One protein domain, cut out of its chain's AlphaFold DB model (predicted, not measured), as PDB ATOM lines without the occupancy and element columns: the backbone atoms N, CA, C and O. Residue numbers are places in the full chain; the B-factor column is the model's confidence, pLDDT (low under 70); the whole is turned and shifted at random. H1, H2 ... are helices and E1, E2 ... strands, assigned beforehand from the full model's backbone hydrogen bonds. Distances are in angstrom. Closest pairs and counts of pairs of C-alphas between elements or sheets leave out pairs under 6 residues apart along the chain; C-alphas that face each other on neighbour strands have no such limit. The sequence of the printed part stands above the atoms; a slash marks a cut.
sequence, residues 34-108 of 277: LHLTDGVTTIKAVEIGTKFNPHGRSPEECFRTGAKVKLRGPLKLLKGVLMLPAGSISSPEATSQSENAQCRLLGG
ATOM      1  N   LEU A  34      39.387 -95.793  -9.571       94.56
ATOM      2  CA  LEU A  34      40.110 -94.682 -10.186       94.56
ATOM      3  C   LEU A  34      39.535 -93.358  -9.679       94.56
ATOM      4  O   LEU A  34      38.315 -93.195  -9.593       94.56
ATOM      5  N   HIS A  35      40.401 -92.381  -9.431       95.75
ATOM      6  CA  HIS A  35      40.005 -90.976  -9.364       95.75
ATOM      7  C   HIS A  35      40.189 -90.376 -10.754       95.75
ATOM      8  O   HIS A  35      41.299 -90.332 -11.279       95.75
ATOM      9  N   LEU A  36      39.085 -89.969 -11.374       96.38
ATOM     10  CA  LEU A  36      39.052 -89.395 -12.715       96.38
ATOM     11  C   LEU A  36      38.827 -87.883 -12.631       96.38
ATOM     12  O   LEU A  36      38.173 -87.395 -11.708       96.38
ATOM     13  N   THR A  37      39.330 -87.153 -13.623       95.88
ATOM     14  CA  THR A  37      39.102 -85.717 -13.803       95.88
ATOM     15  C   THR A  37      38.993 -85.384 -15.288       95.88
ATOM     16  O   THR A  37      39.609 -86.044 -16.127       95.88
ATOM     17  N   ASP A  38      38.198 -84.367 -15.603       95.62
ATOM     18  CA  ASP A  38      38.113 -83.708 -16.910       95.62
ATOM     19  C   ASP A  38      39.051 -82.482 -17.018       95.62
ATOM     20  O   ASP A  38      39.194 -81.916 -18.100       95.62
ATOM     21  N   GLY A  39      39.716 -82.100 -15.919       94.38
ATOM     22  CA  GLY A  39      40.521 -80.882 -15.779       94.38
ATOM     23  C   GLY A  39      39.852 -79.766 -14.961       94.38
ATOM     24  O   GLY A  39      40.512 -78.775 -14.665       94.38
ATOM     25  N   VAL A  40      38.580 -79.923 -14.575       95.62
ATOM     26  CA  VAL A  40      37.795 -78.949 -13.788       95.62
ATOM     27  C   VAL A  40      37.151 -79.610 -12.565       95.62
ATOM     28  O   VAL A  40      37.186 -79.068 -11.463       95.62
ATOM     29  N   THR A  41      36.575 -80.797 -12.743       94.75
ATOM     30  CA  THR A  41      35.878 -81.581 -11.720       94.75
ATOM     31  C   THR A  41      36.605 -82.897 -11.434       94.75
ATOM     32  O   THR A  41      37.516 -83.303 -12.163       94.75
ATOM     33  N   THR A  42      36.228 -83.591 -10.357       96.19
ATOM     34  CA  THR A  42      36.740 -84.939 -10.058       96.19
ATOM     35  C   THR A  42      35.603 -85.899  -9.731       96.19
ATOM     36  O   THR A  42      34.588 -85.511  -9.154       96.19
ATOM     37  N   ILE A  43      35.770 -87.170 -10.095       96.94
ATOM     38  CA  ILE A  43      34.797 -88.232  -9.833       96.94
ATOM     39  C   ILE A  43      35.512 -89.541  -9.497       96.94
ATOM     40  O   ILE A  43      36.539 -89.881 -10.085       96.94
ATOM     41  N   LYS A  44      34.963 -90.303  -8.547       97.06
ATOM     42  CA  LYS A  44      35.457 -91.650  -8.229       97.06
ATOM     43  C   LYS A  44      34.765 -92.661  -9.132       97.06
ATOM     44  O   LYS A  44      33.540 -92.655  -9.214       97.06
ATOM     45  N   ALA A  45      35.523 -93.541  -9.771       96.12
ATOM     46  CA  ALA A  45      35.008 -94.644 -10.569       96.12
ATOM     47  C   ALA A  45      35.432 -95.977  -9.944       96.12
ATOM     48  O   ALA A  45      36.601 -96.148  -9.625       96.12
ATOM     49  N   VAL A  46      34.501 -96.912  -9.752       94.81
ATOM     50  CA  VAL A  46      34.740 -98.202  -9.080       94.81
ATOM     51  C   VAL A  46      34.272 -99.340  -9.979       94.81
ATOM     52  O   VAL A  46      33.194 -99.261 -10.572       94.81
ATOM     53  N   GLU A  47      35.069-100.401 -10.083       92.69
ATOM     54  CA  GLU A  47      34.685-101.607 -10.819       92.69
ATOM     55  C   GLU A  47      33.700-102.467 -10.008       92.69
ATOM     56  O   GLU A  47      33.960-102.812  -8.857       92.69
ATOM     57  N   ILE A  48      32.560-102.836 -10.605       88.38
ATOM     58  CA  ILE A  48      31.637-103.804  -9.999       88.38
ATOM     59  C   ILE A  48      32.081-105.221 -10.369       88.38
ATOM     60  O   ILE A  48      31.840-105.685 -11.486       88.38
ATOM     61  N   GLY A  49      32.664-105.922  -9.395       82.19
ATOM     62  CA  GLY A  49      33.258-107.248  -9.576       82.19
ATOM     63  C   GLY A  49      34.673-107.164 -10.153       82.19
ATOM     64  O   GLY A  49      35.261-106.091 -10.198       82.19
ATOM     65  N   THR A  50      35.217-108.302 -10.588       75.81
ATOM     66  CA  THR A  50      36.539-108.372 -11.234       75.81
ATOM     67  C   THR A  50      36.547-109.365 -12.381       75.81
ATOM     68  O   THR A  50      35.902-110.412 -12.301       75.81
ATOM     69  N   LYS A  51      37.385-109.111 -13.384       76.81
ATOM     70  CA  LYS A  51      37.886-110.134 -14.313       76.81
ATOM     71  C   LYS A  51      39.408-110.139 -14.232       76.81
ATOM     72  O   LYS A  51      40.073-109.569 -15.095       76.81
ATOM     73  N   PHE A  52      39.956-110.686 -13.150       71.69
ATOM     74  CA  PHE A  52      41.405-110.753 -12.965       71.69
ATOM     75  C   PHE A  52      42.042-111.620 -14.060       71.69
ATOM     76  O   PHE A  52      41.610-112.752 -14.283       71.69
ATOM     77  N   ASN A  53      43.055-111.087 -14.744       74.50
ATOM     78  CA  ASN A  53      43.842-111.822 -15.731       74.50
ATOM     79  C   ASN A  53      45.262-112.044 -15.174       74.50
ATOM     80  O   ASN A  53      46.034-111.088 -15.166       74.50
ATOM     81  N   PRO A  54      45.645-113.271 -14.764       69.38
ATOM     82  CA  PRO A  54      46.970-113.550 -14.197       69.38
ATOM     83  C   PRO A  54      48.130-113.401 -15.201       69.38
ATOM     84  O   PRO A  54      49.288-113.534 -14.817       69.38
ATOM     85  N   HIS A  55      47.833-113.158 -16.481       74.62
ATOM     86  CA  HIS A  55      48.814-112.927 -17.545       74.62
ATOM     87  C   HIS A  55      48.695-111.533 -18.188       74.62
ATOM     88  O   HIS A  55      49.352-111.268 -19.192       74.62
ATOM     89  N   GLY A  56      47.834-110.659 -17.654       74.25
ATOM     90  CA  GLY A  56      47.761-109.249 -18.049       74.25
ATOM     91  C   GLY A  56      48.693-108.384 -17.203       74.25
ATOM     92  O   GLY A  56      49.192-108.830 -16.169       74.25
ATOM     93  N   ARG A  57      48.902-107.133 -17.617       79.25
ATOM     94  CA  ARG A  57      49.585-106.143 -16.768       79.25
ATOM     95  C   ARG A  57      48.768-105.819 -15.519       79.25
ATOM     96  O   ARG A  57      47.535-105.881 -15.544       79.25
ATOM     97  N   SER A  58      49.451-105.432 -14.440       84.69
ATOM     98  CA  SER A  58      48.767-104.952 -13.237       84.69
ATOM     99  C   SER A  58      47.985-103.658 -13.531       84.69
ATOM    100  O   SER A  58      48.438-102.827 -14.329       84.69
ATOM    101  N   PRO A  59      46.818-103.432 -12.901       85.62
ATOM    102  CA  PRO A  59      46.103-102.162 -13.025       85.62
ATOM    103  C   PRO A  59      46.971-100.954 -12.645       85.62
ATOM    104  O   PRO A  59      46.870 -99.900 -13.267       85.62
ATOM    105  N   GLU A  60      47.881-101.131 -11.691       85.62
ATOM    106  CA  GLU A  60      48.848-100.139 -11.229       85.62
ATOM    107  C   GLU A  60      49.871 -99.753 -12.315       85.62
ATOM    108  O   GLU A  60      50.339 -98.614 -12.339       85.62
ATOM    109  N   GLU A  61      50.222-100.667 -13.229       85.81
ATOM    110  CA  GLU A  61      51.015-100.383 -14.439       85.81
ATOM    111  C   GLU A  61      50.190 -99.744 -15.558       85.81
ATOM    112  O   GLU A  61      50.704 -98.903 -16.294       85.81
ATOM    113  N   CYS A  62      48.927-100.143 -15.712       87.00
ATOM    114  CA  CYS A  62      48.052 -99.649 -16.774       87.00
ATOM    115  C   CYS A  62      47.534 -98.226 -16.521       87.00
ATOM    116  O   CYS A  62      47.462 -97.421 -17.449       87.00
ATOM    117  N   PHE A  63      47.172 -97.912 -15.278       90.56
ATOM    118  CA  PHE A  63      46.588 -96.637 -14.868       90.56
ATOM    119  C   PHE A  63      47.607 -95.805 -14.079       90.56
ATOM    120  O   PHE A  63      47.391 -95.449 -12.921       90.56
ATOM    121  N   ARG A  64      48.739 -95.489 -14.725       90.19
ATOM    122  CA  ARG A  64      49.710 -94.511 -14.204       90.19
ATOM    123  C   ARG A  64      49.054 -93.144 -13.986       90.19
ATOM    124  O   ARG A  64      48.042 -92.809 -14.604       90.19
ATOM    125  N   THR A  65      49.655 -92.329 -13.122       89.88
ATOM    126  CA  THR A  65      49.185 -90.971 -12.829       89.88
ATOM    127  C   THR A  65      49.001 -90.167 -14.117       89.88
ATOM    128  O   THR A  65      49.877 -90.128 -14.979       89.88
ATOM    129  N   GLY A  66      47.826 -89.555 -14.279       91.06
ATOM    130  CA  GLY A  66      47.479 -88.786 -15.474       91.06
ATOM    131  C   GLY A  66      47.168 -89.604 -16.736       91.06
ATOM    132  O   GLY A  66      46.925 -88.986 -17.779       91.06
ATOM    133  N   ALA A  67      47.135 -90.942 -16.681       93.56
ATOM    134  CA  ALA A  67      46.714 -91.779 -17.805       93.56
ATOM    135  C   ALA A  67      45.297 -91.425 -18.279       93.56
ATOM    136  O   ALA A  67      44.394 -91.154 -17.484       93.56
ATOM    137  N   LYS A  68      45.090 -91.403 -19.599       95.31
ATOM    138  CA  LYS A  68      43.819 -90.982 -20.197       95.31
ATOM    139  C   LYS A  68      42.906 -92.182 -20.437       95.31
ATOM    140  O   LYS A  68      43.333 -93.227 -20.930       95.31
ATOM    141  N   VAL A  69      41.621 -92.013 -20.131       94.75
ATOM    142  CA  VAL A  69      40.571 -93.020 -20.342       94.75
ATOM    143  C   VAL A  69      39.434 -92.427 -21.168       94.75
ATOM    144  O   VAL A  69      39.090 -91.257 -21.016       94.75
ATOM    145  N   LYS A  70      38.828 -93.234 -22.042       94.31
ATOM    146  CA  LYS A  70      37.588 -92.888 -22.741       94.31
ATOM    147  C   LYS A  70      36.433 -93.687 -22.157       94.31
ATOM    148  O   LYS A  70      36.355 -94.901 -22.345       94.31
ATOM    149  N   LEU A  71      35.522 -92.981 -21.499       94.75
ATOM    150  CA  LEU A  71      34.226 -93.510 -21.092       94.75
ATOM    151  C   LEU A  71      33.267 -93.517 -22.302       94.75
ATOM    152  O   LEU A  71      33.375 -92.664 -23.190       94.75
ATOM    153  N   ARG A  72      32.361 -94.499 -22.380       93.44
ATOM    154  CA  ARG A  72      31.381 -94.659 -23.469       93.44
ATOM    155  C   ARG A  72      30.046 -95.229 -22.984       93.44
ATOM    156  O   ARG A  72      30.002 -96.178 -22.202       93.44
ATOM    157  N   GLY A  73      28.961 -94.729 -23.577       91.00
ATOM    158  CA  GLY A  73      27.602 -95.213 -23.330       91.00
ATOM    159  C   GLY A  73      27.080 -94.885 -21.923       91.00
ATOM    160  O   GLY A  73      27.732 -94.157 -21.174       91.00
ATOM    161  N   PRO A  74      25.900 -95.407 -21.551       91.50
ATOM    162  CA  PRO A  74      25.305 -95.159 -20.244       91.50
ATOM    163  C   PRO A  74      26.060 -95.921 -19.147       91.50
ATOM    164  O   PRO A  74      26.004 -97.150 -19.066       91.50
ATOM    165  N   LEU A  75      26.752 -95.184 -18.281       92.94
ATOM    166  CA  LEU A  75      27.350 -95.695 -17.047       92.94
ATOM    167  C   LEU A  75      26.465 -95.316 -15.857       92.94
ATOM    168  O   LEU A  75      25.867 -94.241 -15.833       92.94
ATOM    169  N   LYS A  76      26.361 -96.199 -14.858       94.88
ATOM    170  CA  LYS A  76      25.534 -95.933 -13.671       94.88
ATOM    171  C   LYS A  76      26.294 -95.021 -12.710       94.88
ATOM    172  O   LYS A  76      27.428 -95.325 -12.351       94.88
ATOM    173  N   LEU A  77      25.650 -93.952 -12.254       96.12
ATOM    174  CA  LEU A  77      26.146 -93.084 -11.188       96.12
ATOM    175  C   LEU A  77      25.401 -93.420  -9.890       96.12
ATOM    176  O   LEU A  77      24.173 -93.391  -9.860       96.12
ATOM    177  N   LEU A  78      26.126 -93.744  -8.820       95.19
ATOM    178  CA  LEU A  78      25.554 -94.081  -7.516       95.19
ATOM    179  C   LEU A  78      26.244 -93.255  -6.426       95.19
ATOM    180  O   LEU A  78      27.426 -93.445  -6.161       95.19
ATOM    181  N   LYS A  79      25.505 -92.333  -5.791       95.19
ATOM    182  CA  LYS A  79      26.021 -91.432  -4.735       95.19
ATOM    183  C   LYS A  79      27.313 -90.686  -5.135       95.19
ATOM    184  O   LYS A  79      28.248 -90.599  -4.348       95.19
ATOM    185  N   GLY A  80      27.384 -90.199  -6.376       93.56
ATOM    186  CA  GLY A  80      28.574 -89.520  -6.914       93.56
ATOM    187  C   GLY A  80      29.730 -90.448  -7.319       93.56
ATOM    188  O   GLY A  80      30.777 -89.958  -7.732       93.56
ATOM    189  N   VAL A  81      29.560 -91.773  -7.235       96.56
ATOM    190  CA  VAL A  81      30.550 -92.763  -7.685       96.56
ATOM    191  C   VAL A  81      30.090 -93.399  -8.996       96.56
ATOM    192  O   VAL A  81      28.974 -93.911  -9.101       96.56
ATOM    193  N   LEU A  82      30.953 -93.366 -10.006       96.75
ATOM    194  CA  LEU A  82      30.734 -93.966 -11.316       96.75
ATOM    195  C   LEU A  82      30.974 -95.482 -11.252       96.75
ATOM    196  O   LEU A  82      32.016 -95.937 -10.789       96.75
ATOM    197  N   MET A  83      30.020 -96.275 -11.723       95.69
ATOM    198  CA  MET A  83      30.078 -97.735 -11.674       95.69
ATOM    199  C   MET A  83      30.567 -98.296 -13.011       95.69
ATOM    200  O   MET A  83      29.867 -98.194 -14.021       95.69
ATOM    201  N   LEU A  84      31.755 -98.905 -13.018       93.81
ATOM    202  CA  LEU A  84      32.365 -99.501 -14.207       93.81
ATOM    203  C   LEU A  84      32.088-101.019 -14.291       93.81
ATOM    204  O   LEU A  84      32.088-101.696 -13.259       93.81
ATOM    205  N   PRO A  85      31.883-101.591 -15.494       91.00
ATOM    206  CA  PRO A  85      31.733-103.039 -15.668       91.00
ATOM    207  C   PRO A  85      32.994-103.835 -15.299       91.00
ATOM    208  O   PRO A  85      34.106-103.391 -15.588       91.00
ATOM    209  N   ALA A  86      32.824-105.055 -14.778       89.38
ATOM    210  CA  ALA A  86      33.923-105.987 -14.504       89.38
ATOM    211  C   ALA A  86      34.890-106.144 -15.702       89.38
ATOM    212  O   ALA A  86      34.450-106.380 -16.835       89.38
ATOM    213  N   GLY A  87      36.193-106.062 -15.439       88.06
ATOM    214  CA  GLY A  87      37.307-106.013 -16.388       88.06
ATOM    215  C   GLY A  87      37.768-104.606 -16.794       88.06
ATOM    216  O   GLY A  87      38.803-104.491 -17.450       88.06
ATOM    217  N   SER A  88      37.044-103.538 -16.437       91.44
ATOM    218  CA  SER A  88      37.371-102.162 -16.868       91.44
ATOM    219  C   SER A  88      38.694-101.634 -16.309       91.44
ATOM    220  O   SER A  88      39.389-100.896 -17.001       91.44
ATOM    221  N   ILE A  89      39.024-102.000 -15.070       91.69
ATOM    222  CA  ILE A  89      40.263-101.660 -14.370       91.69
ATOM    223  C   ILE A  89      41.107-102.927 -14.158       91.69
ATOM    224  O   ILE A  89      42.314-102.874 -14.353       91.69
ATOM    225  N   SER A  90      40.496-104.077 -13.833       89.88
ATOM    226  CA  SER A  90      41.209-105.321 -13.481       89.88
ATOM    227  C   SER A  90      41.807-106.101 -14.666       89.88
ATOM    228  O   SER A  90      42.549-107.060 -14.454       89.88
ATOM    229  N   SER A  91      41.408-105.795 -15.903       87.81
ATOM    230  CA  SER A  91      41.956-106.389 -17.136       87.81
ATOM    231  C   SER A  91      41.745-105.441 -18.328       87.81
ATOM    232  O   SER A  91      41.049-105.765 -19.301       87.81
ATOM    233  N   PRO A  92      42.346-104.237 -18.272       85.31
ATOM    234  CA  PRO A  92      42.009-103.144 -19.173       85.31
ATOM    235  C   PRO A  92      42.433-103.448 -20.609       85.31
ATOM    236  O   PRO A  92      41.772-102.991 -21.533       85.31
ATOM    237  N   GLU A  93      43.478-104.252 -20.811       84.12
ATOM    238  CA  GLU A  93      43.979-104.674 -22.124       84.12
ATOM    239  C   GLU A  93      42.941-105.522 -22.880       84.12
ATOM    240  O   GLU A  93      42.612-105.226 -24.030       84.12
ATOM    241  N   ALA A  94      42.358-106.522 -22.209       79.69
ATOM    242  CA  ALA A  94      41.323-107.387 -22.775       79.69
ATOM    243  C   ALA A  94      39.999-106.633 -22.985       79.69
ATOM    244  O   ALA A  94      39.352-106.772 -24.024       79.69
ATOM    245  N   THR A  95      39.604-105.794 -22.022       77.75
ATOM    246  CA  THR A  95      38.338-105.050 -22.090       77.75
ATOM    247  C   THR A  95      38.393-103.915 -23.119       77.75
ATOM    248  O   THR A  95      37.445-103.746 -23.883       77.75
ATOM    249  N   SER A  96      39.509-103.181 -23.220       77.12
ATOM    250  CA  SER A  96      39.666-102.018 -24.117       77.12
ATOM    251  C   SER A  96      39.640-102.358 -25.610       77.12
ATOM    252  O   SER A  96      39.356-101.473 -26.423       77.12
ATOM    253  N   GLN A  97      39.935-103.606 -25.989       76.62
ATOM    254  CA  GLN A  97      39.833-104.056 -27.381       76.62
ATOM    255  C   GLN A  97      38.393-104.378 -27.809       76.62
ATOM    256  O   GLN A  97      38.126-104.436 -29.008       76.62
ATOM    257  N   SER A  98      37.446-104.510 -26.873       79.94
ATOM    258  CA  SER A  98      36.029-104.629 -27.227       79.94
ATOM    259  C   SER A  98      35.509-103.329 -27.846       79.94
ATOM    260  O   SER A  98      35.723-102.237 -27.319       79.94
ATOM    261  N   GLU A  99      34.766-103.438 -28.947       81.06
ATOM    262  CA  GLU A  99      34.077-102.303 -29.576       81.06
ATOM    263  C   GLU A  99      33.088-101.623 -28.610       81.06
ATOM    264  O   GLU A  99      32.980-100.396 -28.567       81.06
ATOM    265  N   ASN A 100      32.442-102.433 -27.764       81.69
ATOM    266  CA  ASN A 100      31.443-102.020 -26.778       81.69
ATOM    267  C   ASN A 100      32.047-101.711 -25.389       81.69
ATOM    268  O   ASN A 100      31.336-101.703 -24.384       81.69
ATOM    269  N   ALA A 101      33.359-101.456 -25.309       86.94
ATOM    270  CA  ALA A 101      34.034-101.095 -24.063       86.94
ATOM    271  C   ALA A 101      33.509 -99.762 -23.495       86.94
ATOM    272  O   ALA A 101      33.771 -98.689 -24.047       86.94
ATOM    273  N   GLN A 102      32.794 -99.824 -22.365       90.88
ATOM    274  CA  GLN A 102      32.273 -98.633 -21.676       90.88
ATOM    275  C   GLN A 102      33.352 -97.823 -20.946       90.88
ATOM    276  O   GLN A 102      33.180 -96.629 -20.719       90.88
ATOM    277  N   CYS A 103      34.470 -98.460 -20.603       91.94
ATOM    278  CA  CYS A 103      35.710 -97.804 -20.217       91.94
ATOM    279  C   CYS A 103      36.822 -98.373 -21.099       91.94
ATOM    280  O   CYS A 103      36.966 -99.591 -21.205       91.94
ATOM    281  N   ARG A 104      37.580 -97.495 -21.756       92.38
ATOM    282  CA  ARG A 104      38.716 -97.858 -22.602       92.38
ATOM    283  C   ARG A 104      39.933 -97.040 -22.200       92.38
ATOM    284  O   ARG A 104      39.902 -95.812 -22.279       92.38
ATOM    285  N   LEU A 105      41.007 -97.717 -21.816       92.81
ATOM    286  CA  LEU A 105      42.293 -97.081 -21.561       92.81
ATOM    287  C   LEU A 105      42.862 -96.543 -22.885       92.81
ATOM    288  O   LEU A 105      42.876 -97.246 -23.896       92.81
ATOM    289  N   LEU A 106      43.295 -95.282 -22.880       92.06
ATOM    290  CA  LEU A 106      44.038 -94.655 -23.980       92.06
ATOM    291  C   LEU A 106      45.546 -94.608 -23.686       92.06
ATOM    292  O   LEU A 106      46.340 -94.449 -24.608       92.06
ATOM    293  N   GLY A 107      45.929 -94.769 -22.417       90.00
ATOM    294  CA  GLY A 107      47.313 -94.726 -21.959       90.00
ATOM    295  C   GLY A 107      47.839 -93.300 -21.814       90.00
ATOM    296  O   GLY A 107      47.086 -92.367 -21.507       90.00
ATOM    297  N   GLY A 108      49.149 -93.156 -22.014       90.88
ATOM    298  CA  GLY A 108      49.906 -91.976 -21.603       90.88
ATOM    299  C   GLY A 108      50.065 -91.895 -20.084       90.88
ATOM    300  O   GLY A 108      49.442 -92.642 -19.332       90.88
TER     301      GLY A 108
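Overview. This is residues 34 to 108 of the 277 residues of an uncharacterized protein of Rodentolepis nana (UniProt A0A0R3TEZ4). A small body in which a twisted sheet of four strands, E1, E2, E5 and E4, is partly faced by a two-stranded ribbon, E3 and E6, whose strands cross those of the sheet. The short helix H2 packs beside E6, the shorter H1 sits near the last residue of E6, and residues 49 to 58 make a loop at the far end from the E1 to E2 turn. The 75 printed residues hold two named helices and six named strands, in the order E1 E2 H1 E3 E4 E5 H2 E6; the sheet E1 E2 E5 E4 is mixed and the ribbon antiparallel. The class is mixed, helices and strands, with under half of the residues in named elements. The whole is compact, with a radius of gyration of the C-alphas of 11.7 A and spans of 35 by 23 by 20 A.

Along the chain. E1, residues 34 to 37, begins at C-alpha 34 (40.110, -94.682, -10.186). E2, residues 42 to 48, is the longest strand, 19.5 A, and ends at C-alpha 48 (31.637, -103.804, -9.999). H1 is residues 59 to 62, E3 residues 68 to 71 and E4 residues 76 to 78. E5, residues 81 to 85, is 13.1 A long. H2 is residues 92 to 96. E6, residues 103 to 107, is 12.1 A long and ends at C-alpha 107 (47.313, -94.726, -21.959).

Arrangement. In the sheet E1 E2 E5 E4 the strands' lines turn by 100 degrees from edge to edge. E1, an edge strand, and E2 form an antiparallel hairpin, with N 34 and O 45 at 2.8 A. E2 and E5, the inner strands, are parallel at 38 degrees, with N 46 and O 82 at 2.9 A. E5 and the other edge strand, E4, form a second antiparallel hairpin, with N 83 and O 76 at 2.8 A. E3 and E6 are antiparallel neighbours at 161 degrees, with N 70 and O 104 at 2.8 A. E5 and E6 have 2 pairs of C-alphas within 8 A, the closest those of Leu 84 and Cys 103, 7.1 A. H2 and E6 have 8 such pairs, the closest those of Ser 96 and Arg 104, 4.5 A. The closest C-alphas of H1 and E6 are those of Cys 62 and Gly 107, 7.2 A apart. H1 and H2 are close but not clearly touching, with Cys 62 and Pro 92 closest, their C-alphas 7.4 A apart. Neither helix is on the sheet E1 E2 E5 E4. In H2 the O i to N i+4 pair is within hydrogen-bond range; H1 is too short for such a pair, and its one O i to N i+3 pair is within range.

Size, cuts and confidence. The two C-alphas farthest apart are those of Val 40 and His 55, 35.9 A. The printed part has no cut, and no link is long. The mean pLDDT of the printed part is 89.0, and residue 54 is under 70.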